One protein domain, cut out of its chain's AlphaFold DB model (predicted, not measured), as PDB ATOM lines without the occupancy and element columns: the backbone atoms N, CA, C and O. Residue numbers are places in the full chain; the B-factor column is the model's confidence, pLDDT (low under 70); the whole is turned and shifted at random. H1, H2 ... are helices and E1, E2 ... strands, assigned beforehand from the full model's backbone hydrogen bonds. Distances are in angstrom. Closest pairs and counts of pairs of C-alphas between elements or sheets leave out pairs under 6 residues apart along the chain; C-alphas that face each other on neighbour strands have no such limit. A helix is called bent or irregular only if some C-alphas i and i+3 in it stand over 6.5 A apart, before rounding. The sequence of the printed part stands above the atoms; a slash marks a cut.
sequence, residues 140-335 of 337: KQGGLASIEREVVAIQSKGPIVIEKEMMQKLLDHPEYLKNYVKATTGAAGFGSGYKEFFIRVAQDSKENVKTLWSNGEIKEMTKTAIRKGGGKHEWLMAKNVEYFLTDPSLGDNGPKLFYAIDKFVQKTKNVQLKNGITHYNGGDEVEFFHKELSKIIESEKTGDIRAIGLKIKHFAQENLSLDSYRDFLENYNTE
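Overview. This is residues 140 to 335 of the 337 residues of an uncharacterized protein of Fibrobacter sp. UWR4 (UniProt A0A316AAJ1). The domain has two lobes of helices: in the larger, H1, H3, H5, H6, H7 and H8 pack round H4, with H2 at the far end, and in the smaller, H9, H10 and H11 run back and forth. A small ribbon of two antiparallel strands, E1 and E2, lies between H6 of the larger lobe and H11 of the smaller one, while H1 runs from H4 to the end of H11. The printed part has 196 residues with eleven named helices and two named strands, in the order H1 to H6, E1, H7, H8, E2, H9 to H11, and its class is mostly helix. It is compact, with a radius of gyration of the C-alphas of 16.9 A and spans of 51 by 36 by 29 A.

Arrangement. The sheet pairs E1, residues 233 to 235, with E2, residues 265 to 267; they are antiparallel at 134 degrees, and N 234 and O 266 are within hydrogen-bond range at 2.7 A. The closest C-alphas of E2 and H11, residues 322 to 335, are those of Gln 266 and Phe 328, 6.2 A apart. For E1 and H6, residues 216 to 228, they are those of Arg 227 and His 233, 6.0 A apart. H10, residues 305 to 319, touches H11 in a hairpin at a shallow tilt of 13 degrees, opposite ways, closest at the C-alphas of Gln 317 and Tyr 325, 6.1 A. H9, residues 283 to 298, forms another hairpin with H10 at 27 degrees, closest at the C-alphas of Ile 297 and Ile 308, 6.0 A; H9 and H11 are apart. H4, residues 190 to 204, is the hub, touching six helices. It touches H6 with residues 190 to 194 alone, closest at the C-alphas of Gly 191 and Ala 225, 4.7 A. H3, residues 174 to 185, is about perpendicular to H4 at 78 degrees, with the C-alphas of Lys 178 and Phe 190 closest at 5.0 A. H5, residues 206 to 214, touches H7, residues 238 to 246, closest at the C-alphas of Lys 206 and Thr 246, 5.1 A. H7 forms a hairpin with H8, residues 253 to 259, closest at the C-alphas of Phe 244 and Gly 254, 4.4 A. H1, residues 142 to 156, touches H11 only at their ends, closest at the C-alphas of Gly 143 and Glu 335, 4.5 A. H2, residues 164 to 172, touches no helix but is near H3 and H5. Every O i to N i+4 pair is within hydrogen-bond range in H1, H2, H5, H6, H8, H9 and H10; the counts are 6 of 8 in H3, 8 of 11 in H4, 3 of 5 in H7 and 9 of 10 in H11.

Along the chain. H1 begins at C-alpha 142, (-13.669, -49.032, 1.949), and is 21.5 A long. H9, the longest helix, measures 23.0 A from C-alpha 283 at (-43.668, -28.535, 10.385); H10 measures 20.8 A, H4 19.7 A, H6 18.3 A and H3 17.4 A. H11 is 20.4 A long and ends at C-alpha 335, (-20.075, -44.808, 1.736). H4 and H7 are irregular: C-alphas 192 and 195 are 7.3 A apart, and C-alphas 239 and 242 are 7.6 A apart.

Size, cuts and confidence. The two C-alphas farthest apart, those of Glu 165 and Leu 322, are 51.6 A apart. The printed part has no cut, and the link from E2 to H9, residues 268 to 282, is long. The mean pLDDT of the printed part is 80.6; 45 residues are under 70, among them 228 to 239 and 279 to 287 of the model.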
ATOM      1  N   LYS A 140     -16.787 -53.762   5.795       44.25
ATOM      2  CA  LYS A 140     -15.596 -53.465   4.992       44.25
ATOM      3  C   LYS A 140     -15.144 -52.032   5.333       44.25
ATOM      4  O   LYS A 140     -15.901 -51.261   5.909       44.25
ATOM      5  N   GLN A 141     -13.869 -51.726   5.111       47.66
ATOM      6  CA  GLN A 141     -13.215 -50.465   5.499       47.66
ATOM      7  C   GLN A 141     -13.094 -49.479   4.309       47.66
ATOM      8  O   GLN A 141     -12.173 -48.665   4.278       47.66
ATOM      9  N   GLY A 142     -13.948 -49.586   3.282       52.75
ATOM     10  CA  GLY A 142     -13.669 -49.032   1.949       52.75
ATOM     11  C   GLY A 142     -13.970 -47.541   1.765       52.75
ATOM     12  O   GLY A 142     -13.146 -46.809   1.214       52.75
ATOM     13  N   GLY A 143     -15.138 -47.082   2.210       63.22
ATOM     14  CA  GLY A 143     -15.657 -45.758   1.874       63.22
ATOM     15  C   GLY A 143     -14.947 -44.598   2.577       63.22
ATOM     16  O   GLY A 143     -14.612 -43.599   1.938       63.22
ATOM     17  N   LEU A 144     -14.572 -44.759   3.853       69.75
ATOM     18  CA  LEU A 144     -13.820 -43.720   4.566       69.75
ATOM     19  C   LEU A 144     -12.428 -43.492   3.960       69.75
ATOM     20  O   LEU A 144     -12.023 -42.348   3.770       69.75
ATOM     21  N   ALA A 145     -11.733 -44.571   3.594       73.06
ATOM     22  CA  ALA A 145     -10.443 -44.475   2.915       73.06
ATOM     23  C   ALA A 145     -10.567 -43.745   1.564       73.06
ATOM     24  O   ALA A 145      -9.630 -43.083   1.121       73.06
ATOM     25  N   SER A 146     -11.728 -43.831   0.904       80.12
ATOM     26  CA  SER A 146     -12.002 -43.050  -0.301       80.12
ATOM     27  C   SER A 146     -12.121 -41.557   0.000       80.12
ATOM     28  O   SER A 146     -11.458 -40.769  -0.666       80.12
ATOM     29  N   ILE A 147     -12.900 -41.169   1.016       83.00
ATOM     30  CA  ILE A 147     -13.048 -39.759   1.427       83.00
ATOM     31  C   ILE A 147     -11.685 -39.158   1.785       83.00
ATOM     32  O   ILE A 147     -11.365 -38.053   1.354       83.00
ATOM     33  N   GLU A 148     -10.865 -39.891   2.536       85.69
ATOM     34  CA  GLU A 148      -9.535 -39.424   2.932       85.69
ATOM     35  C   GLU A 148      -8.621 -39.193   1.729       85.69
ATOM     36  O   GLU A 148      -8.010 -38.130   1.630       85.69
ATOM     37  N   ARG A 149      -8.572 -40.136   0.779       88.12
ATOM     38  CA  ARG A 149      -7.772 -39.975  -0.447       88.12
ATOM     39  C   ARG A 149      -8.217 -38.773  -1.275       88.12
ATOM     40  O   ARG A 149      -7.369 -38.026  -1.750       88.12
ATOM     41  N   GLU A 150      -9.522 -38.581  -1.428       90.88
ATOM     42  CA  GLU A 150     -10.082 -37.468  -2.202       90.88
ATOM     43  C   GLU A 150      -9.770 -36.111  -1.561       90.88
ATOM     44  O   GLU A 150      -9.356 -35.172  -2.243       90.88
ATOM     45  N   VAL A 151      -9.906 -36.007  -0.237       92.88
ATOM     46  CA  VAL A 151      -9.584 -34.774   0.493       92.88
ATOM     47  C   VAL A 151      -8.091 -34.472   0.426       92.88
ATOM     48  O   VAL A 151      -7.732 -33.337   0.129       92.88
ATOM     49  N   VAL A 152      -7.225 -35.473   0.611       93.75
ATOM     50  CA  VAL A 152      -5.770 -35.303   0.459       93.75
ATOM     51  C   VAL A 152      -5.424 -34.851  -0.963       93.75
ATOM     52  O   VAL A 152      -4.638 -33.918  -1.135       93.75
ATOM     53  N   ALA A 153      -6.048 -35.440  -1.987       95.25
ATOM     54  CA  ALA A 153      -5.848 -35.032  -3.375       95.25
ATOM     55  C   ALA A 153      -6.274 -33.573  -3.613       95.25
ATOM     56  O   ALA A 153      -5.532 -32.816  -4.237       95.25
ATOM     57  N   ILE A 154      -7.416 -33.144  -3.069       96.31
ATOM     58  CA  ILE A 154      -7.867 -31.744  -3.122       96.31
ATOM     59  C   ILE A 154      -6.867 -30.818  -2.428       96.31
ATOM     60  O   ILE A 154      -6.451 -29.815  -3.005       96.31
ATOM     61  N   GLN A 155      -6.470 -31.163  -1.206       95.44
ATOM     62  CA  GLN A 155      -5.595 -30.336  -0.383       95.44
ATOM     63  C   GLN A 155      -4.188 -30.208  -0.977       95.44
ATOM     64  O   GLN A 155      -3.568 -29.154  -0.842       95.44
ATOM     65  N   SER A 156      -3.712 -31.237  -1.690       96.56
ATOM     66  CA  SER A 156      -2.418 -31.231  -2.383       96.56
ATOM     67  C   SER A 156      -2.331 -30.216  -3.531       96.56
ATOM     68  O   SER A 156      -1.232 -29.824  -3.915       96.56
ATOM     69  N   LYS A 157      -3.472 -29.733  -4.047       96.31
ATOM     70  CA  LYS A 157      -3.527 -28.669  -5.067       96.31
ATOM     71  C   LYS A 157      -3.235 -27.273  -4.501       96.31
ATOM     72  O   LYS A 157      -3.166 -26.315  -5.268       96.31
ATOM     73  N   GLY A 158      -3.099 -27.154  -3.181       96.06
ATOM     74  CA  GLY A 158      -2.823 -25.903  -2.486       96.06
ATOM     75  C   GLY A 158      -4.043 -24.983  -2.337       96.06
ATOM     76  O   GLY A 158      -5.094 -25.224  -2.946       96.06
ATOM     77  N   PRO A 159      -3.906 -23.920  -1.530       97.75
ATOM     78  CA  PRO A 159      -4.998 -23.007  -1.213       97.75
ATOM     79  C   PRO A 159      -5.534 -22.254  -2.439       97.75
ATOM     80  O   PRO A 159      -4.809 -21.993  -3.401       97.75
ATOM     81  N   ILE A 160      -6.811 -21.871  -2.386       97.44
ATOM     82  CA  ILE A 160      -7.390 -20.859  -3.280       97.44
ATOM     83  C   ILE A 160      -7.422 -19.547  -2.505       97.44
ATOM     84  O   ILE A 160      -8.233 -19.384  -1.595       97.44
ATOM     85  N   VAL A 161      -6.557 -18.619  -2.904       96.94
ATOM     86  CA  VAL A 161      -6.519 -17.262  -2.360       96.94
ATOM     87  C   VAL A 161      -7.562 -16.417  -3.087       96.94
ATOM     88  O   VAL A 161      -7.546 -16.317  -4.317       96.94
ATOM     89  N   ILE A 162      -8.486 -15.822  -2.333       92.38
ATOM     90  CA  ILE A 162      -9.482 -14.893  -2.875       92.38
ATOM     91  C   ILE A 162      -9.048 -13.477  -2.518       92.38
ATOM     92  O   ILE A 162      -9.206 -13.037  -1.380       92.38
ATOM     93  N   GLU A 163      -8.522 -12.763  -3.510       94.06
ATOM     94  CA  GLU A 163      -8.166 -11.352  -3.366       94.06
ATOM     95  C   GLU A 163      -9.367 -10.515  -2.916       94.06
ATOM     96  O   GLU A 163     -10.506 -10.782  -3.309       94.06
ATOM     97  N   LYS A 164      -9.121  -9.458  -2.133       95.19
ATOM     98  CA  LYS A 164     -10.184  -8.625  -1.538       95.19
ATOM     99  C   LYS A 164     -11.180  -8.092  -2.572       95.19
ATOM    100  O   LYS A 164     -12.384  -8.151  -2.347       95.19
ATOM    101  N   GLU A 165     -10.684  -7.617  -3.712       94.50
ATOM    102  CA  GLU A 165     -11.523  -7.111  -4.806       94.50
ATOM    103  C   GLU A 165     -12.417  -8.207  -5.395       94.50
ATOM    104  O   GLU A 165     -13.597  -7.982  -5.669       94.50
ATOM    105  N   MET A 166     -11.873  -9.416  -5.553       95.56
ATOM    106  CA  MET A 166     -12.640 -10.563  -6.028       95.56
ATOM    107  C   MET A 166     -13.669 -11.002  -4.988       95.56
ATOM    108  O   MET A 166     -14.806 -11.277  -5.356       95.56
ATOM    109  N   MET A 167     -13.309 -11.026  -3.702       96.88
ATOM    110  CA  MET A 167     -14.247 -11.332  -2.622       96.88
ATOM    111  C   MET A 167     -15.428 -10.362  -2.655       96.88
ATOM    112  O   MET A 167     -16.570 -10.806  -2.720       96.88
ATOM    113  N   GLN A 168     -15.161  -9.055  -2.702       95.88
ATOM    114  CA  GLN A 168     -16.213  -8.043  -2.776       95.88
ATOM    115  C   GLN A 168     -17.102  -8.252  -4.008       95.88
ATOM    116  O   GLN A 168     -18.322  -8.316  -3.892       95.88
ATOM    117  N   LYS A 169     -16.494  -8.495  -5.174       95.38
ATOM    118  CA  LYS A 169     -17.229  -8.784  -6.408       95.38
ATOM    119  C   LYS A 169     -18.120 -10.027  -6.298       95.38
ATOM    120  O   LYS A 169     -19.214 -10.029  -6.849       95.38
ATOM    121  N   LEU A 170     -17.668 -11.080  -5.619       94.88
ATOM    122  CA  LEU A 170     -18.462 -12.290  -5.385       94.88
ATOM    123  C   LEU A 170     -19.623 -12.044  -4.414       94.88
ATOM    124  O   LEU A 170     -20.654 -12.698  -4.539       94.88
ATOM    125  N   LEU A 171     -19.465 -11.129  -3.456       95.75
ATOM    126  CA  LEU A 171     -20.525 -10.758  -2.517       95.75
ATOM    127  C   LEU A 171     -21.585  -9.869  -3.172       95.75
ATOM    128  O   LEU A 171     -22.772 -10.089  -2.927       95.75
ATOM    129  N   ASP A 172     -21.163  -8.925  -4.017       95.62
ATOM    130  CA  ASP A 172     -22.050  -8.015  -4.753       95.62
ATOM    131  C   ASP A 172     -22.759  -8.715  -5.925       95.62
ATOM    132  O   ASP A 172     -23.895  -8.381  -6.258       95.62
ATOM    133  N   HIS A 173     -22.101  -9.716  -6.525       94.88
ATOM    134  CA  HIS A 173     -22.603 -10.509  -7.653       94.88
ATOM    135  C   HIS A 173     -22.445 -12.026  -7.409       94.88
ATOM    136  O   HIS A 173     -21.592 -12.680  -8.035       94.88
ATOM    137  N   PRO A 174     -23.250 -12.629  -6.507       94.06
ATOM    138  CA  PRO A 174     -23.169 -14.047  -6.134       94.06
ATOM    139  C   PRO A 174     -23.209 -15.036  -7.304       94.06
ATOM    140  O   PRO A 174     -22.627 -16.125  -7.238       94.06
ATOM    141  N   GLU A 175     -23.868 -14.687  -8.408       91.00
ATOM    142  CA  GLU A 175     -23.946 -15.491  -9.625       91.00
ATOM    143  C   GLU A 175     -22.575 -15.777 -10.254       91.00
ATOM    144  O   GLU A 175     -22.392 -16.836 -10.873       91.00
ATOM    145  N   TYR A 176     -21.590 -14.893 -10.048       93.88
ATOM    146  CA  TYR A 176     -20.226 -15.064 -10.550       93.88
ATOM    147  C   TYR A 176     -19.457 -16.174  -9.844       93.88
ATOM    148  O   TYR A 176     -18.528 -16.736 -10.436       93.88
ATOM    149  N   LEU A 177     -19.890 -16.582  -8.646       94.56
ATOM    150  CA  LEU A 177     -19.258 -17.667  -7.902       94.56
ATOM    151  C   LEU A 177     -19.185 -18.960  -8.723       94.56
ATOM    152  O   LEU A 177     -18.184 -19.667  -8.672       94.56
ATOM    153  N   LYS A 178     -20.195 -19.256  -9.550       92.88
ATOM    154  CA  LYS A 178     -20.196 -20.466 -10.393       92.88
ATOM    155  C   LYS A 178     -19.019 -20.500 -11.363       92.88
ATOM    156  O   LYS A 178     -18.378 -21.541 -11.520       92.88
ATOM    157  N   ASN A 179     -18.756 -19.367 -12.008       92.56
ATOM    158  CA  ASN A 179     -17.667 -19.228 -12.968       92.56
ATOM    159  C   ASN A 179     -16.320 -19.193 -12.250       92.56
ATOM    160  O   ASN A 179     -15.376 -19.829 -12.713       92.56
ATOM    161  N   TYR A 180     -16.254 -18.529 -11.096       95.44
ATOM    162  CA  TYR A 180     -15.047 -18.477 -10.281       95.44
ATOM    163  C   TYR A 180     -14.634 -19.863  -9.766       95.44
ATOM    164  O   TYR A 180     -13.481 -20.263  -9.923       95.44
ATOM    165  N   VAL A 181     -15.585 -20.659  -9.265       95.38
ATOM    166  CA  VAL A 181     -15.356 -22.062  -8.872       95.38
ATOM    167  C   VAL A 181     -14.841 -22.883 -10.048       95.38
ATOM    168  O   VAL A 181     -13.855 -23.603  -9.915       95.38
ATOM    169  N   LYS A 182     -15.471 -22.768 -11.221       93.81
ATOM    170  CA  LYS A 182     -15.022 -23.476 -12.426       93.81
ATOM    171  C   LYS A 182     -13.587 -23.101 -12.808       93.81
ATOM    172  O   LYS A 182     -12.789 -23.991 -13.080       93.81
ATOM    173  N   ALA A 183     -13.258 -21.812 -12.799       93.69
ATOM    174  CA  ALA A 183     -11.933 -21.323 -13.164       93.69
ATOM    175  C   ALA A 183     -10.839 -21.787 -12.188       93.69
ATOM    176  O   ALA A 183      -9.746 -22.137 -12.617       93.69
ATOM    177  N   THR A 184     -11.138 -21.829 -10.888       94.75
ATOM    178  CA  THR A 184     -10.153 -22.134  -9.831       94.75
ATOM    179  C   THR A 184      -9.970 -23.629  -9.553       94.75
ATOM    180  O   THR A 184      -8.917 -24.048  -9.066       94.75
ATOM    181  N   THR A 185     -10.974 -24.450  -9.873       94.56
ATOM    182  CA  THR A 185     -10.950 -25.909  -9.638       94.56
ATOM    183  C   THR A 185     -10.796 -26.734 -10.917       94.56
ATOM    184  O   THR A 185     -10.465 -27.914 -10.856       94.56
ATOM    185  N   GLY A 186     -11.067 -26.145 -12.088       92.31
ATOM    186  CA  GLY A 186     -11.128 -26.863 -13.366       92.31
ATOM    187  C   GLY A 186     -12.383 -27.732 -13.543       92.31
ATOM    188  O   GLY A 186     -12.493 -28.464 -14.525       92.31
ATOM    189  N   ALA A 187     -13.343 -27.671 -12.615       91.94
ATOM    190  CA  ALA A 187     -14.548 -28.494 -12.660       91.94
ATOM    191  C   ALA A 187     -15.511 -28.087 -13.794       91.94
ATOM    192  O   ALA A 187     -15.596 -26.924 -14.186       91.94
ATOM    193  N   ALA A 188     -16.328 -29.030 -14.282       88.31
ATOM    194  CA  ALA A 188     -17.300 -28.763 -15.353       88.31
ATOM    195  C   ALA A 188     -18.343 -27.689 -14.973       88.31
ATOM    196  O   ALA A 188     -18.812 -26.933 -15.830       88.31
ATOM    197  N   GLY A 189     -18.665 -27.586 -13.682       88.25
ATOM    198  CA  GLY A 189     -19.478 -26.514 -13.124       88.25
ATOM    199  C   GLY A 189     -19.463 -26.492 -11.597       88.25
ATOM    200  O   GLY A 189     -18.796 -27.296 -10.945       88.25
ATOM    201  N   PHE A 190     -20.253 -25.583 -11.025       89.38
ATOM    202  CA  PHE A 190     -20.314 -25.363  -9.578       89.38
ATOM    203  C   PHE A 190     -20.674 -26.630  -8.786       89.38
ATOM    204  O   PHE A 190     -20.045 -26.921  -7.777       89.38
ATOM    205  N   GLY A 191     -21.631 -27.432  -9.272       87.19
ATOM    206  CA  GLY A 191     -22.081 -28.649  -8.579       87.19
ATOM    207  C   GLY A 191     -20.981 -29.692  -8.353       87.19
ATOM    208  O   GLY A 191     -20.988 -30.357  -7.327       87.19
ATOM    209  N   SER A 192     -20.019 -29.799  -9.271       87.06
ATOM    210  CA  SER A 192     -18.865 -30.698  -9.147       87.06
ATOM    211  C   SER A 192     -17.648 -30.036  -8.492       87.06
ATOM    212  O   SER A 192     -16.770 -30.738  -8.012       87.06
ATOM    213  N   GLY A 193     -17.570 -28.700  -8.499       92.44
ATOM    214  CA  GLY A 193     -16.397 -27.953  -8.030       92.44
ATOM    215  C   GLY A 193     -16.515 -27.370  -6.621       92.44
ATOM    216  O   GLY A 193     -15.492 -27.066  -6.016       92.44
ATOM    217  N   TYR A 194     -17.726 -27.206  -6.073       93.19
ATOM    218  CA  TYR A 194     -17.911 -26.464  -4.817       93.19
ATOM    219  C   TYR A 194     -17.145 -27.083  -3.639       93.19
ATOM    220  O   TYR A 194     -16.620 -26.345  -2.812       93.19
ATOM    221  N   LYS A 195     -17.047 -28.420  -3.565       93.31
ATOM    222  CA  LYS A 195     -16.327 -29.090  -2.473       93.31
ATOM    223  C   LYS A 195     -14.848 -28.734  -2.484       93.31
ATOM    224  O   LYS A 195     -14.323 -28.253  -1.488       93.31
ATOM    225  N   GLU A 196     -14.203 -28.939  -3.631       96.31
ATOM    226  CA  GLU A 196     -12.800 -28.582  -3.825       96.31
ATOM    227  C   GLU A 196     -12.576 -27.098  -3.540       96.31
ATOM    228  O   GLU A 196     -11.663 -26.752  -2.795       96.31
ATOM    229  N   PHE A 197     -13.442 -26.237  -4.078       97.25
ATOM    230  CA  PHE A 197     -13.350 -24.798  -3.884       97.25
ATOM    231  C   PHE A 197     -13.355 -24.416  -2.403       97.25
ATOM    232  O   PHE A 197     -12.403 -23.813  -1.923       97.25
ATOM    233  N   PHE A 198     -14.398 -24.793  -1.662       96.88
ATOM    234  CA  PHE A 198     -14.535 -24.390  -0.264       96.88
ATOM    235  C   PHE A 198     -13.475 -25.029   0.645       96.88
ATOM    236  O   PHE A 198     -13.021 -24.367   1.575       96.88
ATOM    237  N   ILE A 199     -13.023 -26.259   0.360       97.19
ATOM    238  CA  ILE A 199     -11.895 -26.872   1.084       97.19
ATOM    239  C   ILE A 199     -10.621 -26.055   0.867       97.19
ATOM    240  O   ILE A 199      -9.943 -25.720   1.835       97.19
ATOM    241  N   ARG A 200     -10.300 -25.702  -0.383       97.88
ATOM    242  CA  ARG A 200      -9.073 -24.963  -0.709       97.88
ATOM    243  C   ARG A 200      -9.126 -23.498  -0.270       97.88
ATOM    244  O   ARG A 200      -8.090 -22.942   0.066       97.88
ATOM    245  N   VAL A 201     -10.308 -22.881  -0.204       97.50
ATOM    246  CA  VAL A 201     -10.486 -21.559   0.428       97.50
ATOM    247  C   VAL A 201     -10.286 -21.654   1.942       97.50
ATOM    248  O   VAL A 201      -9.629 -20.796   2.517       97.50
ATOM    249  N   ALA A 202     -10.779 -22.711   2.597       96.62
ATOM    250  CA  ALA A 202     -10.579 -22.915   4.035       96.62
ATOM    251  C   ALA A 202      -9.103 -23.138   4.420       96.62
ATOM    252  O   ALA A 202      -8.723 -22.822   5.546       96.62
ATOM    253  N   GLN A 203      -8.284 -23.673   3.502       95.38
ATOM    254  CA  GLN A 203      -6.830 -23.789   3.680       95.38
ATOM    255  C   GLN A 203      -6.128 -22.427   3.723       95.38
ATOM    256  O   GLN A 203      -5.117 -22.300   4.405       95.38
ATOM    257  N   ASP A 204      -6.647 -21.441   2.986       96.31
ATOM    258  CA  ASP A 204      -6.144 -20.065   2.982       96.31
ATOM    259  C   ASP A 204      -6.710 -19.269   4.164       96.31
ATOM    260  O   ASP A 204      -5.985 -18.798   5.039       96.31
ATOM    261  N   SER A 205      -8.038 -19.142   4.206       95.88
ATOM    262  CA  SER A 205      -8.742 -18.271   5.137       95.88
ATOM    263  C   SER A 205     -10.115 -18.831   5.498       95.88
ATOM    264  O   SER A 205     -11.075 -18.807   4.723       95.88
ATOM    265  N   LYS A 206     -10.237 -19.273   6.753       94.44
ATOM    266  CA  LYS A 206     -11.518 -19.669   7.354       94.44
ATOM    267  C   LYS A 206     -12.512 -18.508   7.408       94.44
ATOM    268  O   LYS A 206     -13.710 -18.734   7.272       94.44
ATOM    269  N   GLU A 207     -12.034 -17.275   7.560       95.50
ATOM    270  CA  GLU A 207     -12.895 -16.089   7.537       95.50
ATOM    271  C   GLU A 207     -13.506 -15.861   6.155       95.50
ATOM    272  O   GLU A 207     -14.703 -15.613   6.060       95.50
ATOM    273  N   ASN A 208     -12.752 -16.087   5.072       95.75
ATOM    274  CA  ASN A 208     -13.302 -16.019   3.715       95.75
ATOM    275  C   ASN A 208     -14.446 -17.027   3.511       95.75
ATOM    276  O   ASN A 208     -15.445 -16.705   2.867       95.75
ATOM    277  N   VAL A 209     -14.350 -18.224   4.107       95.81
ATOM    278  CA  VAL A 209     -15.454 -19.198   4.102       95.81
ATOM    279  C   VAL A 209     -16.675 -18.655   4.846       95.81
ATOM    280  O   VAL A 209     -17.780 -18.727   4.304       95.81
ATOM    281  N   LYS A 210     -16.500 -18.084   6.047       95.31
ATOM    282  CA  LYS A 210     -17.607 -17.488   6.817       95.31
ATOM    283  C   LYS A 210     -18.266 -16.338   6.064       95.31
ATOM    284  O   LYS A 210     -19.494 -16.278   5.999       95.31
ATOM    285  N   THR A 211     -17.476 -15.456   5.454       95.88
ATOM    286  CA  THR A 211     -17.968 -14.316   4.673       95.88
ATOM    287  C   THR A 211     -18.793 -14.779   3.474       95.88
ATOM    288  O   THR A 211     -19.934 -14.342   3.315       95.88
ATOM    289  N   LEU A 212     -18.275 -15.723   2.679       95.31
ATOM    290  CA  LEU A 212     -19.017 -16.306   1.557       95.31
ATOM    291  C   LEU A 212     -20.301 -16.999   2.030       95.31
ATOM    292  O   LEU A 212     -21.351 -16.848   1.412       95.31
ATOM    293  N   TRP A 213     -20.239 -17.745   3.135       92.88
ATOM    294  CA  TRP A 213     -21.394 -18.470   3.668       92.88
ATOM    295  C   TRP A 213     -22.455 -17.563   4.304       92.88
ATOM    296  O   TRP A 213     -23.635 -17.920   4.338       92.88
ATOM    297  N   SER A 214     -22.062 -16.386   4.789       92.81
ATOM    298  CA  SER A 214     -22.979 -15.390   5.351       92.81
ATOM    299  C   SER A 214     -23.830 -14.709   4.276       92.81
ATOM    300  O   SER A 214     -24.917 -14.215   4.577       92.81
ATOM    301  N   ASN A 215     -23.394 -14.732   3.012       94.94
ATOM    302  CA  ASN A 215     -24.201 -14.270   1.888       94.94
ATOM    303  C   ASN A 215     -25.331 -15.275   1.584       94.94
ATOM    304  O   ASN A 215     -25.090 -16.440   1.252       94.94
ATOM    305  N   GLY A 216     -26.584 -14.818   1.690       92.31
ATOM    306  CA  GLY A 216     -27.770 -15.671   1.562       92.31
ATOM    307  C   GLY A 216     -27.884 -16.393   0.216       92.31
ATOM    308  O   GLY A 216     -28.270 -17.563   0.178       92.31
ATOM    309  N   GLU A 217     -27.495 -15.745  -0.883       93.75
ATOM    310  CA  GLU A 217     -27.571 -16.334  -2.223       93.75
ATOM    311  C   GLU A 217     -26.484 -17.385  -2.453       93.75
ATOM    312  O   GLU A 217     -26.774 -18.479  -2.947       93.75
ATOM    313  N   ILE A 218     -25.247 -17.103  -2.032       93.56
ATOM    314  CA  ILE A 218     -24.140 -18.072  -2.073       93.56
ATOM    315  C   ILE A 218     -24.477 -19.300  -1.227       93.56
ATOM    316  O   ILE A 218     -24.290 -20.445  -1.665       93.56
ATOM    317  N   LYS A 219     -25.024 -19.069  -0.030       91.50
ATOM    318  CA  LYS A 219     -25.495 -20.120   0.869       91.50
ATOM    319  C   LYS A 219     -26.516 -21.003   0.160       91.50
ATOM    320  O   LYS A 219     -26.295 -22.211   0.040       91.50
ATOM    321  N   GLU A 220     -27.600 -20.436  -0.368       87.94
ATOM    322  CA  GLU A 220     -28.643 -21.212  -1.057       87.94
ATOM    323  C   GLU A 220     -28.150 -21.904  -2.336       87.94
ATOM    324  O   GLU A 220     -28.550 -23.042  -2.624       87.94
ATOM    325  N   MET A 221     -27.224 -21.289  -3.075       89.12
ATOM    326  CA  MET A 221     -26.577 -21.911  -4.229       89.12
ATOM    327  C   MET A 221     -25.779 -23.154  -3.821       89.12
ATOM    328  O   MET A 221     -25.924 -24.216  -4.435       89.12
ATOM    329  N   THR A 222     -24.986 -23.049  -2.755       88.75
ATOM    330  CA  THR A 222     -24.172 -24.153  -2.229       88.75
ATOM    331  C   THR A 222     -25.048 -25.271  -1.681       88.75
ATOM    332  O   THR A 222     -24.864 -26.436  -2.028       88.75
ATOM    333  N   LYS A 223     -26.090 -24.929  -0.922       84.31
ATOM    334  CA  LYS A 223     -27.108 -25.887  -0.463       84.31
ATOM    335  C   LYS A 223     -27.790 -26.596  -1.632       84.31
ATOM    336  O   LYS A 223     -28.051 -27.796  -1.570       84.31
ATOM    337  N   THR A 224     -28.051 -25.885  -2.725       82.75
ATOM    338  CA  THR A 224     -28.597 -26.479  -3.952       82.75
ATOM    339  C   THR A 224     -27.607 -27.427  -4.627       82.75
ATOM    340  O   THR A 224     -28.032 -28.471  -5.122       82.75
ATOM    341  N   ALA A 225     -26.310 -27.114  -4.629       84.31
ATOM    342  CA  ALA A 225     -25.273 -28.017  -5.127       84.31
ATOM    343  C   ALA A 225     -25.177 -29.298  -4.289       84.31
ATOM    344  O   ALA A 225     -25.232 -30.384  -4.860       84.31
ATOM    345  N   ILE A 226     -25.174 -29.173  -2.956       79.00
ATOM    346  CA  ILE A 226     -25.196 -30.309  -2.020       79.00
ATOM    347  C   ILE A 226     -26.394 -31.228  -2.313       79.00
ATOM    348  O   ILE A 226     -26.242 -32.439  -2.418       79.00
ATOM    349  N   ARG A 227     -27.586 -30.657  -2.547       72.69
ATOM    350  CA  ARG A 227     -28.793 -31.423  -2.916       72.69
ATOM    351  C   ARG A 227     -28.688 -32.097  -4.295       72.69
ATOM    352  O   ARG A 227     -29.298 -33.134  -4.518       72.69
ATOM    353  N   LYS A 228     -27.974 -31.510  -5.262       64.19
ATOM    354  CA  LYS A 228     -27.861 -32.043  -6.636       64.19
ATOM    355  C   LYS A 228     -26.800 -33.142  -6.797       64.19
ATOM    356  O   LYS A 228     -26.782 -33.763  -7.855       64.19
ATOM    357  N   GLY A 229     -26.011 -33.438  -5.758       53.62
ATOM    358  CA  GLY A 229     -25.121 -34.611  -5.679       53.62
ATOM    359  C   GLY A 229     -25.847 -35.967  -5.661       53.62
ATOM    360  O   GLY A 229     -25.214 -37.011  -5.772       53.62
ATOM    361  N   GLY A 230     -27.182 -35.956  -5.594       43.12
ATOM    362  CA  GLY A 230     -28.050 -37.115  -5.759       43.12
ATOM    363  C   GLY A 230     -29.409 -36.843  -5.117       43.12
ATOM    364  O   GLY A 230     -29.515 -36.918  -3.910       43.12
ATOM    365  N   GLY A 231     -30.428 -36.523  -5.932       43.38
ATOM    366  CA  GLY A 231     -31.867 -36.485  -5.597       43.38
ATOM    367  C   GLY A 231     -32.399 -35.340  -4.702       43.38
ATOM    368  O   GLY A 231     -31.668 -34.623  -4.041       43.38
ATOM    369  N   LYS A 232     -33.737 -35.185  -4.625       45.75
ATOM    370  CA  LYS A 232     -34.418 -34.315  -3.633       45.75
ATOM    371  C   LYS A 232     -34.229 -34.889  -2.228       45.75
ATOM    372  O   LYS A 232     -35.083 -35.644  -1.762       45.75
ATOM    373  N   HIS A 233     -33.074 -34.632  -1.634       52.88
ATOM    374  CA  HIS A 233     -32.695 -35.192  -0.354       52.88
ATOM    375  C   HIS A 233     -32.734 -34.134   0.759       52.88
ATOM    376  O   HIS A 233     -32.498 -32.943   0.548       52.88
ATOM    377  N   GLU A 234     -33.107 -34.602   1.940       52.06
ATOM    378  CA  GLU A 234     -33.285 -33.887   3.181       52.06
ATOM    379  C   GLU A 234     -31.962 -33.606   3.880       52.06
ATOM    380  O   GLU A 234     -30.957 -34.297   3.716       52.06
ATOM    381  N   TRP A 235     -32.005 -32.537   4.657       56.53
ATOM    382  CA  TRP A 235     -30.877 -31.792   5.172       56.53
ATOM    383  C   TRP A 235     -30.359 -32.373   6.476       56.53
ATOM    384  O   TRP A 235     -30.675 -31.844   7.539       56.53
ATOM    385  N   LEU A 236     -29.553 -33.430   6.443       54.62
ATOM    386  CA  LEU A 236     -28.963 -33.877   7.706       54.62
ATOM    387  C   LEU A 236     -27.773 -32.995   8.112       54.62
ATOM    388  O   LEU A 236     -27.602 -32.762   9.301       54.62
ATOM    389  N   MET A 237     -26.996 -32.454   7.154       63.16
ATOM    390  CA  MET A 237     -25.708 -31.798   7.476       63.16
ATOM    391  C   MET A 237     -25.402 -30.482   6.747       63.16
ATOM    392  O   MET A 237     -24.458 -29.791   7.110       63.16
ATOM    393  N   ALA A 238     -26.201 -30.056   5.761       59.50
ATOM    394  CA  ALA A 238     -25.925 -28.832   4.987       59.50
ATOM    395  C   ALA A 238     -25.947 -27.525   5.817       59.50
ATOM    396  O   ALA A 238     -25.477 -26.490   5.346       59.50
ATOM    397  N   LYS A 239     -26.485 -27.550   7.045       68.56
ATOM    398  CA  LYS A 239     -26.408 -26.419   7.987       68.56
ATOM    399  C   LYS A 239     -25.003 -26.247   8.578       68.56
ATOM    400  O   LYS A 239     -24.646 -25.129   8.926       68.56
ATOM    401  N   ASN A 240     -24.206 -27.312   8.602       76.38
ATOM    402  CA  ASN A 240     -22.899 -27.377   9.248       76.38
ATOM    403  C   ASN A 240     -21.727 -27.100   8.295       76.38
ATOM    404  O   ASN A 240     -20.588 -27.284   8.695       76.38
ATOM    405  N   VAL A 241     -21.968 -26.662   7.050       81.75
ATOM    406  CA  VAL A 241     -20.887 -26.346   6.089       81.75
ATOM    407  C   VAL A 241     -19.855 -25.401   6.694       81.75
ATOM    408  O   VAL A 241     -18.663 -25.692   6.665       81.75
ATOM    409  N   GLU A 242     -20.326 -24.286   7.252       88.38
ATOM    410  CA  GLU A 242     -19.463 -23.305   7.903       88.38
ATOM    411  C   GLU A 242     -18.711 -23.940   9.073       88.38
ATOM    412  O   GLU A 242     -17.491 -23.847   9.135       88.38
ATOM    413  N   TYR A 243     -19.421 -24.653   9.951       86.38
ATOM    414  CA  TYR A 243     -18.834 -25.346  11.097       86.38
ATOM    415  C   TYR A 243     -17.709 -26.307  10.677       86.38
ATOM    416  O   TYR A 243     -16.598 -26.204  11.188       86.38
ATOM    417  N   PHE A 244     -17.941 -27.165   9.678       88.19
ATOM    418  CA  PHE A 244     -16.951 -28.142   9.214       88.19
ATOM    419  C   PHE A 244     -15.678 -27.519   8.663       88.19
ATOM    420  O   PHE A 244     -14.609 -28.104   8.788       88.19
ATOM    421  N   LEU A 245     -15.773 -26.352   8.035       91.75
ATOM    422  CA  LEU A 245     -14.621 -25.725   7.392       91.75
ATOM    423  C   LEU A 245     -13.926 -24.690   8.276       91.75
ATOM    424  O   LEU A 245     -12.780 -24.334   8.009       91.75
ATOM    425  N   THR A 246     -14.597 -24.200   9.318       90.38
ATOM    426  CA  THR A 246     -14.106 -23.054  10.094       90.38
ATOM    427  C   THR A 246     -13.790 -23.400  11.545       90.38
ATOM    428  O   THR A 246     -12.891 -22.777  12.115       90.38
ATOM    429  N   ASP A 247     -14.407 -24.427  12.132       87.62
ATOM    430  CA  ASP A 247     -14.119 -24.807  13.515       87.62
ATOM    431  C   ASP A 247     -12.717 -25.450  13.631       87.62
ATOM    432  O   ASP A 247     -12.424 -26.447  12.966       87.62
ATOM    433  N   PRO A 248     -11.795 -24.881  14.432       84.00
ATOM    434  CA  PRO A 248     -10.456 -25.436  14.607       84.00
ATOM    435  C   PRO A 248     -10.429 -26.780  15.346       84.00
ATOM    436  O   PRO A 248      -9.499 -27.550  15.119       84.00
ATOM    437  N   SER A 249     -11.426 -27.094  16.180       81.56
ATOM    438  CA  SER A 249     -11.482 -28.355  16.938       81.56
ATOM    439  C   SER A 249     -11.623 -29.591  16.049       81.56
ATOM    440  O   SER A 249     -11.258 -30.689  16.460       81.56
ATOM    441  N   LEU A 250     -12.092 -29.418  14.810       79.75
ATOM    442  CA  LEU A 250     -12.243 -30.508  13.850       79.75
ATOM    443  C   LEU A 250     -10.933 -30.895  13.152       79.75
ATOM    444  O   LEU A 250     -10.877 -31.972  12.555       79.75
ATOM    445  N   GLY A 251      -9.894 -30.050  13.202       84.31
ATOM    446  CA  GLY A 251      -8.604 -30.303  12.550       84.31
ATOM    447  C   GLY A 251      -8.746 -30.800  11.102       84.31
ATOM    448  O   GLY A 251      -9.535 -30.266  10.319       84.31
ATOM    449  N   ASP A 252      -8.034 -31.879  10.770       83.50
ATOM    450  CA  ASP A 252      -8.061 -32.511   9.439       83.50
ATOM    451  C   ASP A 252      -9.392 -33.192   9.097       83.50
ATOM    452  O   ASP A 252      -9.641 -33.555   7.944       83.50
ATOM    453  N   ASN A 253     -10.271 -33.384  10.080       81.81
ATOM    454  CA  ASN A 253     -11.561 -34.020   9.854       81.81
ATOM    455  C   ASN A 253     -12.622 -33.048   9.342       81.81
ATOM    456  O   ASN A 253     -13.576 -33.488   8.702       81.81
ATOM    457  N   GLY A 254     -12.448 -31.742   9.552       87.38
ATOM    458  CA  GLY A 254     -13.357 -30.719   9.037       87.38
ATOM    459  C   GLY A 254     -13.579 -30.825   7.518       87.38
ATOM    460  O   GLY A 254     -14.707 -31.065   7.072       87.38
ATOM    461  N   PRO A 255     -12.509 -30.778   6.700       90.88
ATOM    462  CA  PRO A 255     -12.594 -31.003   5.258       90.88
ATOM    463  C   PRO A 255     -13.191 -32.363   4.866       90.88
ATOM    464  O   PRO A 255     -13.931 -32.435   3.885       90.88
ATOM    465  N   LYS A 256     -12.938 -33.431   5.639       87.25
ATOM    466  CA  LYS A 256     -13.524 -34.769   5.409       87.25
ATOM    467  C   LYS A 256     -15.036 -34.775   5.624       87.25
ATOM    468  O   LYS A 256     -15.772 -35.298   4.787       87.25
ATOM    469  N   LEU A 257     -15.508 -34.154   6.704       82.88
ATOM    470  CA  LEU A 257     -16.933 -34.007   7.016       82.88
ATOM    471  C   LEU A 257     -17.650 -33.162   5.967       82.88
ATOM    472  O   LEU A 257     -18.728 -33.533   5.499       82.88
ATOM    473  N   PHE A 258     -17.028 -32.061   5.545       88.00
ATOM    474  CA  PHE A 258     -17.560 -31.237   4.470       88.00
ATOM    475  C   PHE A 258     -17.580 -31.979   3.128       88.00
ATOM    476  O   PHE A 258     -18.570 -31.905   2.401       88.00
ATOM    477  N   TYR A 259     -16.540 -32.749   2.799       87.38
ATOM    478  CA  TYR A 259     -16.525 -33.552   1.577       87.38
ATOM    479  C   TYR A 259     -17.636 -34.612   1.576       87.38
ATOM    480  O   TYR A 259     -18.269 -34.845   0.544       87.38
ATOM    481  N   ALA A 260     -17.915 -35.206   2.736       79.69
ATOM    482  CA  ALA A 260     -18.959 -36.207   2.928       79.69
ATOM    483  C   ALA A 260     -20.378 -35.620   3.072       79.69
ATOM    484  O   ALA A 260     -21.338 -36.371   3.217       79.69
ATOM    485  N   ILE A 261     -20.555 -34.296   3.035       78.12
ATOM    486  CA  ILE A 261     -21.828 -33.642   3.392       78.12
ATOM    487  C   ILE A 261     -23.020 -34.053   2.514       78.12
ATOM    488  O   ILE A 261     -24.153 -34.113   2.985       78.12
ATOM    489  N   ASP A 262     -22.770 -34.362   1.243       72.31
ATOM    490  CA  ASP A 262     -23.757 -34.856   0.276       72.31
ATOM    491  C   ASP A 262     -23.910 -36.386   0.304       72.31
ATOM    492  O   ASP A 262     -24.618 -36.955  -0.524       72.31
ATOM    493  N   LYS A 263     -23.256 -37.060   1.253       69.62
ATOM    494  CA  LYS A 263     -23.452 -38.482   1.559       69.62
ATOM    495  C   LYS A 263     -24.430 -38.672   2.713       69.62
ATOM    496  O   LYS A 263     -25.099 -39.695   2.805       69.62
ATOM    497  N   PHE A 264     -24.593 -37.649   3.547       65.31
ATOM    498  CA  PHE A 264     -25.554 -37.617   4.647       65.31
ATOM    499  C   PHE A 264     -26.873 -36.968   4.229       65.31
ATOM    500  O   PHE A 264     -27.383 -36.053   4.867       65.31
ATOM    501  N   VAL A 265     -27.431 -37.407   3.111       63.16
ATOM    502  CA  VAL A 265     -28.661 -36.837   2.560       63.16
ATOM    503  C   VAL A 265     -29.576 -37.985   2.154       63.16
ATOM    504  O   VAL A 265     -29.178 -38.887   1.423       63.16
ATOM    505  N   GLN A 266     -30.822 -37.967   2.624       64.75
ATOM    506  CA  GLN A 266     -31.834 -38.993   2.335       64.75
ATOM    507  C   GLN A 266     -32.985 -38.386   1.541       64.75
ATOM    508  O   GLN A 266     -33.377 -37.270   1.832       64.75
ATOM    509  N   LYS A 267     -33.585 -39.090   0.571       65.44
ATOM    510  CA  LYS A 267     -34.745 -38.570  -0.182       65.44
ATOM    511  C   LYS A 267     -35.842 -38.073   0.763       65.44
ATOM    512  O   LYS A 267     -36.408 -38.872   1.495       65.44
ATOM    513  N   THR A 268     -36.216 -36.799   0.654       62.56
ATOM    514  CA  THR A 268     -37.185 -36.129   1.542       62.56
ATOM    515  C   THR A 268     -38.529 -36.856   1.624       62.56
ATOM    516  O   THR A 268     -39.159 -36.953   2.667       62.56
ATOM    517  N   LYS A 269     -38.969 -37.438   0.504       62.62
ATOM    518  CA  LYS A 269     -40.215 -38.216   0.447       62.62
ATOM    519  C   LYS A 269     -40.191 -39.536   1.217       62.62
ATOM    520  O   LYS A 269     -41.250 -40.109   1.446       62.62
ATOM    521  N   ASN A 270     -39.003 -40.013   1.566       66.94
ATOM    522  CA  ASN A 270     -38.790 -41.267   2.270       66.94
ATOM    523  C   ASN A 270     -38.450 -41.026   3.747       66.94
ATOM    524  O   ASN A 270     -38.163 -41.987   4.449       66.94
ATOM    525  N   VAL A 271     -38.451 -39.773   4.221       74.31
ATOM    526  CA  VAL A 271     -38.224 -39.470   5.634       74.31
ATOM    527  C   VAL A 271     -39.561 -39.432   6.353       74.31
ATOM    528  O   VAL A 271     -40.393 -38.534   6.182       74.31
ATOM    529  N   GLN A 272     -39.751 -40.446   7.181       79.38
ATOM    530  CA  GLN A 272     -40.838 -40.545   8.129       79.38
ATOM    531  C   GLN A 272     -40.257 -40.819   9.513       79.38
ATOM    532  O   GLN A 272     -39.450 -41.730   9.705       79.38
ATOM    533  N   LEU A 273     -40.691 -40.037  10.489       80.75
ATOM    534  CA  LEU A 273     -40.373 -40.207  11.896       80.75
ATOM    535  C   LEU A 273     -41.219 -41.341  12.498       80.75
ATOM    536  O   LEU A 273     -42.299 -41.675  12.003       80.75
ATOM    537  N   LYS A 274     -40.776 -41.935  13.611       80.62
ATOM    538  CA  LYS A 274     -41.499 -43.044  14.276       80.62
ATOM    539  C   LYS A 274     -42.921 -42.701  14.715       80.62
ATOM    540  O   LYS A 274     -43.751 -43.596  14.852       80.62
ATOM    541  N   ASN A 275     -43.206 -41.424  14.941       75.12
ATOM    542  CA  ASN A 275     -44.543 -40.935  15.277       75.12
ATOM    543  C   ASN A 275     -45.476 -40.826  14.050       75.12
ATOM    544  O   ASN A 275     -46.616 -40.389  14.195       75.12
ATOM    545  N   GLY A 276     -45.019 -41.230  12.858       73.38
ATOM    546  CA  GLY A 276     -45.782 -41.200  11.610       73.38
ATOM    547  C   GLY A 276     -45.720 -39.862  10.871       73.38
ATOM    548  O   GLY A 276     -46.224 -39.779   9.749       73.38
ATOM    549  N   ILE A 277     -45.083 -38.845  11.462       77.88
ATOM    550  CA  ILE A 277     -44.833 -37.553  10.824       77.88
ATOM    551  C   ILE A 277     -43.843 -37.739   9.674       77.88
ATOM    552  O   ILE A 277     -42.847 -38.443   9.791       77.88
ATOM    553  N   THR A 278     -44.128 -37.096   8.555       76.25
ATOM    554  CA  THR A 278     -43.295 -37.038   7.354       76.25
ATOM    555  C   THR A 278     -42.764 -35.623   7.177       76.25
ATOM    556  O   THR A 278     -43.345 -34.666   7.695       76.25
ATOM    557  N   HIS A 279     -41.735 -35.450   6.354       68.44
ATOM    558  CA  HIS A 279     -41.250 -34.109   6.022       68.44
ATOM    559  C   HIS A 279     -42.331 -33.194   5.400       68.44
ATOM    560  O   HIS A 279     -42.249 -31.973   5.499       68.44
ATOM    561  N   TYR A 280     -43.375 -33.745   4.770       66.12
ATOM    562  CA  TYR A 280     -44.424 -32.944   4.120       66.12
ATOM    563  C   TYR A 280     -45.527 -32.449   5.057       66.12
ATOM    564  O   TYR A 280     -46.224 -31.499   4.712       66.12
ATOM    565  N   ASN A 281     -45.713 -33.089   6.211       69.94
ATOM    566  CA  ASN A 281     -46.783 -32.762   7.159       69.94
ATOM    567  C   ASN A 281     -46.257 -32.435   8.564       69.94
ATOM    568  O   ASN A 281     -47.047 -32.364   9.501       69.94
ATOM    569  N   GLY A 282     -44.940 -32.286   8.704       59.00
ATOM    570  CA  GLY A 282     -44.273 -32.324   9.998       59.00
ATOM    571  C   GLY A 282     -43.753 -31.021  10.562       59.00
ATOM    572  O   GLY A 282     -43.155 -31.093  11.623       59.00
ATOM    573  N   GLY A 283     -43.952 -29.887   9.877       68.56
ATOM    574  CA  GLY A 283     -43.668 -28.535  10.385       68.56
ATOM    575  C   GLY A 283     -42.508 -28.458  11.388       68.56
ATOM    576  O   GLY A 283     -41.355 -28.728  11.039       68.56
ATOM    577  N   ASP A 284     -42.845 -28.140  12.636       68.81
ATOM    578  CA  ASP A 284     -41.902 -27.918  13.736       68.81
ATOM    579  C   ASP A 284     -41.153 -29.191  14.171       68.81
ATOM    580  O   ASP A 284     -39.975 -29.119  14.524       68.81
ATOM    581  N   GLU A 285     -41.780 -30.369  14.140       69.00
ATOM    582  CA  GLU A 285     -41.145 -31.635  14.532       69.00
ATOM    583  C   GLU A 285     -40.031 -32.063  13.563       69.00
ATOM    584  O   GLU A 285     -39.004 -32.602  13.983       69.00
ATOM    585  N   VAL A 286     -40.210 -31.795  12.272       68.31
ATOM    586  CA  VAL A 286     -39.178 -32.024  11.248       68.31
ATOM    587  C   VAL A 286     -38.051 -31.008  11.406       68.31
ATOM    588  O   VAL A 286     -36.873 -31.367  11.384       68.31
ATOM    589  N   GLU A 287     -38.390 -29.739  11.647       69.38
ATOM    590  CA  GLU A 287     -37.388 -28.714  11.943       69.38
ATOM    591  C   GLU A 287     -36.571 -29.063  13.198       69.38
ATOM    592  O   GLU A 287     -35.346 -28.901  13.206       69.38
ATOM    593  N   PHE A 288     -37.226 -29.583  14.237       70.75
ATOM    594  CA  PHE A 288     -36.591 -30.054  15.463       70.75
ATOM    595  C   PHE A 288     -35.657 -31.237  15.205       70.75
ATOM    596  O   PHE A 288     -34.508 -31.189  15.640       70.75
ATOM    597  N   PHE A 289     -36.095 -32.248  14.446       76.44
ATOM    598  CA  PHE A 289     -35.240 -33.371  14.047       76.44
ATOM    599  C   PHE A 289     -33.932 -32.876  13.406       76.44
ATOM    600  O   PHE A 289     -32.846 -33.311  13.791       76.44
ATOM    601  N   HIS A 290     -34.016 -31.892  12.504       71.88
ATOM    602  CA  HIS A 290     -32.832 -31.285  11.893       71.88
ATOM    603  C   HIS A 290     -31.974 -30.483  12.877       71.88
ATOM    604  O   HIS A 290     -30.748 -30.502  12.772       71.88
ATOM    605  N   LYS A 291     -32.590 -29.744  13.808       72.44
ATOM    606  CA  LYS A 291     -31.859 -28.978  14.832       72.44
ATOM    607  C   LYS A 291     -31.095 -29.905  15.774       72.44
ATOM    608  O   LYS A 291     -29.923 -29.657  16.030       72.44
ATOM    609  N   GLU A 292     -31.725 -30.971  16.254       74.88
ATOM    610  CA  GLU A 292     -31.082 -31.920  17.167       74.88
ATOM    611  C   GLU A 292     -29.983 -32.725  16.482       74.88
ATOM    612  O   GLU A 292     -28.916 -32.910  17.063       74.88
ATOM    613  N   LEU A 293     -30.175 -33.122  15.222       75.12
ATOM    614  CA  LEU A 293     -29.110 -33.774  14.469       75.12
ATOM    615  C   LEU A 293     -27.886 -32.862  14.290       75.12
ATOM    616  O   LEU A 293     -26.762 -33.309  14.509       75.12
ATOM    617  N   SER A 294     -28.105 -31.578  13.975       72.56
ATOM    618  CA  SER A 294     -27.038 -30.565  13.910       72.56
ATOM    619  C   SER A 294     -26.280 -30.476  15.233       72.56
ATOM    620  O   SER A 294     -25.055 -30.548  15.248       72.56
ATOM    621  N   LYS A 295     -27.002 -30.410  16.360       75.31
ATOM    622  CA  LYS A 295     -26.393 -30.361  17.696       75.31
ATOM    623  C   LYS A 295     -25.591 -31.615  18.022       75.31
ATOM    624  O   LYS A 295     -24.528 -31.509  18.617       75.31
ATOM    625  N   ILE A 296     -26.078 -32.800  17.653       73.69
ATOM    626  CA  ILE A 296     -25.350 -34.060  17.874       73.69
ATOM    627  C   ILE A 296     -24.009 -34.038  17.142       73.69
ATOM    628  O   ILE A 296     -22.999 -34.450  17.715       73.69
ATOM    629  N   ILE A 297     -23.990 -33.517  15.917       70.81
ATOM    630  CA  ILE A 297     -22.768 -33.361  15.127       70.81
ATOM    631  C   ILE A 297     -21.837 -32.337  15.778       70.81
ATOM    632  O   ILE A 297     -20.680 -32.645  16.031       70.81
ATOM    633  N   GLU A 298     -22.350 -31.153  16.107       71.50
ATOM    634  CA  GLU A 298     -21.581 -30.077  16.753       71.50
ATOM    635  C   GLU A 298     -21.077 -30.466  18.156       71.50
ATOM    636  O   GLU A 298     -20.075 -29.943  18.638       71.50
ATOM    637  N   SER A 299     -21.750 -31.407  18.828       71.00
ATOM    638  CA  SER A 299     -21.337 -31.923  20.139       71.00
ATOM    639  C   SER A 299     -20.167 -32.911  20.070       71.00
ATOM    640  O   SER A 299     -19.597 -33.254  21.110       71.00
ATOM    641  N   GLU A 300     -19.824 -33.419  18.883       69.38
ATOM    642  CA  GLU A 300     -18.726 -34.365  18.698       69.38
ATOM    643  C   GLU A 300     -17.382 -33.642  18.574       69.38
ATOM    644  O   GLU A 300     -16.930 -33.269  17.496       69.38
ATOM    645  N   LYS A 301     -16.733 -33.466  19.726       63.25
ATOM    646  CA  LYS A 301     -15.481 -32.715  19.870       63.25
ATOM    647  C   LYS A 301     -14.230 -33.485  19.456       63.25
ATOM    648  O   LYS A 301     -13.165 -32.883  19.382       63.25
ATOM    649  N   THR A 302     -14.321 -34.797  19.225       59.06
ATOM    650  CA  THR A 302     -13.165 -35.589  18.760       59.06
ATOM    651  C   THR A 302     -12.835 -35.314  17.296       59.06
ATOM    652  O   THR A 302     -11.758 -35.683  16.830       59.06
ATOM    653  N   GLY A 303     -13.773 -34.717  16.551       60.75
ATOM    654  CA  GLY A 303     -13.680 -34.553  15.107       60.75
ATOM    655  C   GLY A 303     -13.693 -35.880  14.344       60.75
ATOM    656  O   GLY A 303     -13.683 -35.850  13.123       60.75
ATOM    657  N   ASP A 304     -13.734 -37.042  15.003       69.50
ATOM    658  CA  ASP A 304     -13.694 -38.329  14.317       69.50
ATOM    659  C   ASP A 304     -14.971 -38.517  13.491       69.50
ATOM    660  O   ASP A 304     -16.078 -38.692  14.004       69.50
ATOM    661  N   ILE A 305     -14.802 -38.509  12.173       69.69
ATOM    662  CA  ILE A 305     -15.877 -38.721  11.209       69.69
ATOM    663  C   ILE A 305     -16.586 -40.070  11.407       69.69
ATOM    664  O   ILE A 305     -17.784 -40.171  11.132       69.69
ATOM    665  N   ARG A 306     -15.904 -41.094  11.946       71.19
ATOM    666  CA  ARG A 306     -16.545 -42.360  12.336       71.19
ATOM    667  C   ARG A 306     -17.440 -42.168  13.552       71.19
ATOM    668  O   ARG A 306     -18.575 -42.636  13.526       71.19
ATOM    669  N   ALA A 307     -16.971 -41.460  14.578       72.31
ATOM    670  CA  ALA A 307     -17.768 -41.144  15.762       72.31
ATOM    671  C   ALA A 307     -19.010 -40.314  15.396       72.31
ATOM    672  O   ALA A 307     -20.123 -40.654  15.807       72.31
ATOM    673  N   ILE A 308     -18.853 -39.303  14.533       72.19
ATOM    674  CA  ILE A 308     -19.964 -38.509  13.986       72.19
ATOM    675  C   ILE A 308     -20.926 -39.408  13.203       72.19
ATOM    676  O   ILE A 308     -22.130 -39.398  13.458       72.19
ATOM    677  N   GLY A 309     -20.409 -40.246  12.302       73.12
ATOM    678  CA  GLY A 309     -21.218 -41.188  11.533       73.12
ATOM    679  C   GLY A 309     -22.007 -42.163  12.416       73.12
ATOM    680  O   GLY A 309     -23.179 -42.419  12.143       73.12
ATOM    681  N   LEU A 310     -21.400 -42.690  13.484       74.75
ATOM    682  CA  LEU A 310     -22.059 -43.581  14.445       74.75
ATOM    683  C   LEU A 310     -23.155 -42.859  15.235       74.75
ATOM    684  O   LEU A 310     -24.252 -43.401  15.380       74.75
ATOM    685  N   LYS A 311     -22.900 -41.628  15.689       75.81
ATOM    686  CA  LYS A 311     -23.900 -40.789  16.364       75.81
ATOM    687  C   LYS A 311     -25.095 -40.480  15.461       75.81
ATOM    688  O   LYS A 311     -26.237 -40.608  15.900       75.81
ATOM    689  N   ILE A 312     -24.849 -40.159  14.189       76.38
ATOM    690  CA  ILE A 312     -25.907 -39.954  13.188       76.38
ATOM    691  C   ILE A 312     -26.700 -41.250  12.984       76.38
ATOM    692  O   ILE A 312     -27.930 -41.223  13.014       76.38
ATOM    693  N   LYS A 313     -26.018 -42.394  12.821       77.12
ATOM    694  CA  LYS A 313     -26.667 -43.707  12.671       77.12
ATOM    695  C   LYS A 313     -27.561 -44.029  13.872       77.12
ATOM    696  O   LYS A 313     -28.680 -44.502  13.669       77.12
ATOM    697  N   HIS A 314     -27.092 -43.762  15.090       77.12
ATOM    698  CA  HIS A 314     -27.860 -43.969  16.318       77.12
ATOM    699  C   HIS A 314     -29.088 -43.055  16.375       77.12
ATOM    700  O   HIS A 314     -30.210 -43.535  16.525       77.12
ATOM    701  N   PHE A 315     -28.906 -41.752  16.151       80.69
ATOM    702  CA  PHE A 315     -30.010 -40.796  16.137       80.69
ATOM    703  C   PHE A 315     -31.067 -41.144  15.080       80.69
ATOM    704  O   PHE A 315     -32.268 -41.112  15.358       80.69
ATOM    705  N   ALA A 316     -30.636 -41.540  13.879       78.62
ATOM    706  CA  ALA A 316     -31.525 -42.002  12.820       78.62
ATOM    707  C   ALA A 316     -32.311 -43.249  13.255       78.62
ATOM    708  O   ALA A 316     -33.529 -43.296  13.080       78.62
ATOM    709  N   GLN A 317     -31.658 -44.228  13.885       82.31
ATOM    710  CA  GLN A 317     -32.313 -45.431  14.411       82.31
ATOM    711  C   GLN A 317     -33.371 -45.105  15.470       82.31
ATOM    712  O   GLN A 317     -34.410 -45.769  15.550       82.31
ATOM    713  N   GLU A 318     -33.119 -44.103  16.308       79.19
ATOM    714  CA  GLU A 318     -34.019 -43.694  17.384       79.19
ATOM    715  C   GLU A 318     -35.247 -42.940  16.878       79.19
ATOM    716  O   GLU A 318     -36.332 -43.134  17.432       79.19
ATOM    717  N   ASN A 319     -35.109 -42.164  15.803       79.19
ATOM    718  CA  ASN A 319     -36.118 -41.186  15.397       79.19
ATOM    719  C   ASN A 319     -36.855 -41.536  14.098       79.19
ATOM    720  O   ASN A 319     -38.020 -41.165  13.949       79.19
ATOM    721  N   LEU A 320     -36.231 -42.280  13.181       79.56
ATOM    722  CA  LEU A 320     -36.837 -42.662  11.906       79.56
ATOM    723  C   LEU A 320     -37.735 -43.899  12.037       79.56
ATOM    724  O   LEU A 320     -37.489 -44.802  12.843       79.56
ATOM    725  N   SER A 321     -38.779 -43.957  11.209       80.69
ATOM    726  CA  SER A 321     -39.557 -45.174  10.985       80.69
ATOM    727  C   SER A 321     -38.656 -46.283  10.432       80.69
ATOM    728  O   SER A 321     -37.586 -46.014   9.887       80.69
ATOM    729  N   LEU A 322     -39.074 -47.544  10.565       76.12
ATOM    730  CA  LEU A 322     -38.252 -48.682  10.143       76.12
ATOM    731  C   LEU A 322     -37.866 -48.609   8.657       76.12
ATOM    732  O   LEU A 322     -36.717 -48.878   8.317       76.12
ATOM    733  N   ASP A 323     -38.804 -48.226   7.792       75.06
ATOM    734  CA  ASP A 323     -38.560 -48.119   6.351       75.06
ATOM    735  C   ASP A 323     -37.635 -46.938   6.032       75.06
ATOM    736  O   ASP A 323     -36.644 -47.101   5.324       75.06
ATOM    737  N   SER A 324     -37.863 -45.784   6.666       77.25
ATOM    738  CA  SER A 324     -36.983 -44.615   6.528       77.25
ATOM    739  C   SER A 324     -35.567 -44.902   7.037       77.25
ATOM    740  O   SER A 324     -34.588 -44.452   6.451       77.25
ATOM    741  N   TYR A 325     -35.429 -45.673   8.117       80.31
ATOM    742  CA  TYR A 325     -34.128 -46.061   8.650       80.31
ATOM    743  C   TYR A 325     -33.392 -47.052   7.737       80.31
ATOM    744  O   TYR A 325     -32.175 -46.961   7.590       80.31
ATOM    745  N   ARG A 326     -34.107 -47.977   7.085       77.75
ATOM    746  CA  ARG A 326     -33.517 -48.888   6.088       77.75
ATOM    747  C   ARG A 326     -32.972 -48.125   4.883       77.75
ATOM    748  O   ARG A 326     -31.830 -48.363   4.500       77.75
ATOM    749  N   ASP A 327     -33.739 -47.168   4.369       72.94
ATOM    750  CA  ASP A 327     -33.301 -46.271   3.294       72.94
ATOM    751  C   ASP A 327     -32.076 -45.437   3.705       72.94
ATOM    752  O   ASP A 327     -31.144 -45.245   2.921       72.94
ATOM    753  N   PHE A 328     -32.047 -44.941   4.948       76.50
ATOM    754  CA  PHE A 328     -30.869 -44.269   5.502       76.50
ATOM    755  C   PHE A 328     -29.653 -45.207   5.522       76.50
ATOM    756  O   PHE A 328     -28.574 -44.825   5.070       76.50
ATOM    757  N   LEU A 329     -29.829 -46.442   6.006       73.94
ATOM    758  CA  LEU A 329     -28.753 -47.425   6.101       73.94
ATOM    759  C   LEU A 329     -28.186 -47.822   4.738       73.94
ATOM    760  O   LEU A 329     -26.991 -48.075   4.660       73.94
ATOM    761  N   GLU A 330     -28.987 -47.880   3.676       71.81
ATOM    762  CA  GLU A 330     -28.486 -48.174   2.326       71.81
ATOM    763  C   GLU A 330     -27.490 -47.103   1.849       71.81
ATOM    764  O   GLU A 330     -26.389 -47.431   1.397       71.81
ATOM    765  N   ASN A 331     -27.818 -45.822   2.056       65.12
ATOM    766  CA  ASN A 331     -26.918 -44.709   1.734       65.12
ATOM    767  C   ASN A 331     -25.686 -44.700   2.651       65.12
ATOM    768  O   ASN A 331     -24.556 -44.614   2.176       65.12
ATOM    769  N   TYR A 332     -25.893 -44.858   3.963       68.06
ATOM    770  CA  TYR A 332     -24.817 -44.878   4.957       68.06
ATOM    771  C   TYR A 332     -23.817 -46.015   4.694       68.06
ATOM    772  O   TYR A 332     -22.606 -45.814   4.723       68.06
ATOM    773  N   ASN A 333     -24.316 -47.216   4.398       65.75
ATOM    774  CA  ASN A 333     -23.494 -48.405   4.204       65.75
ATOM    775  C   ASN A 333     -22.747 -48.428   2.869       65.75
ATOM    776  O   ASN A 333     -21.778 -49.167   2.760       65.75
ATOM    777  N   THR A 334     -23.184 -47.671   1.866       60.22
ATOM    778  CA  THR A 334     -22.467 -47.579   0.584       60.22
ATOM    779  C   THR A 334     -21.167 -46.777   0.720       60.22
ATOM    780  O   THR A 334     -20.230 -46.999  -0.036       60.22
ATOM    781  N   GLU A 335     -21.094 -45.870   1.698       55.62
ATOM    782  CA  GLU A 335     -20.075 -44.808   1.736       55.62
ATOM    783  C   GLU A 335     -19.255 -44.787   3.042       55.62
ATOM    784  O   GLU A 335     -18.165 -44.222   3.077       55.62
TER     785      GLU A 335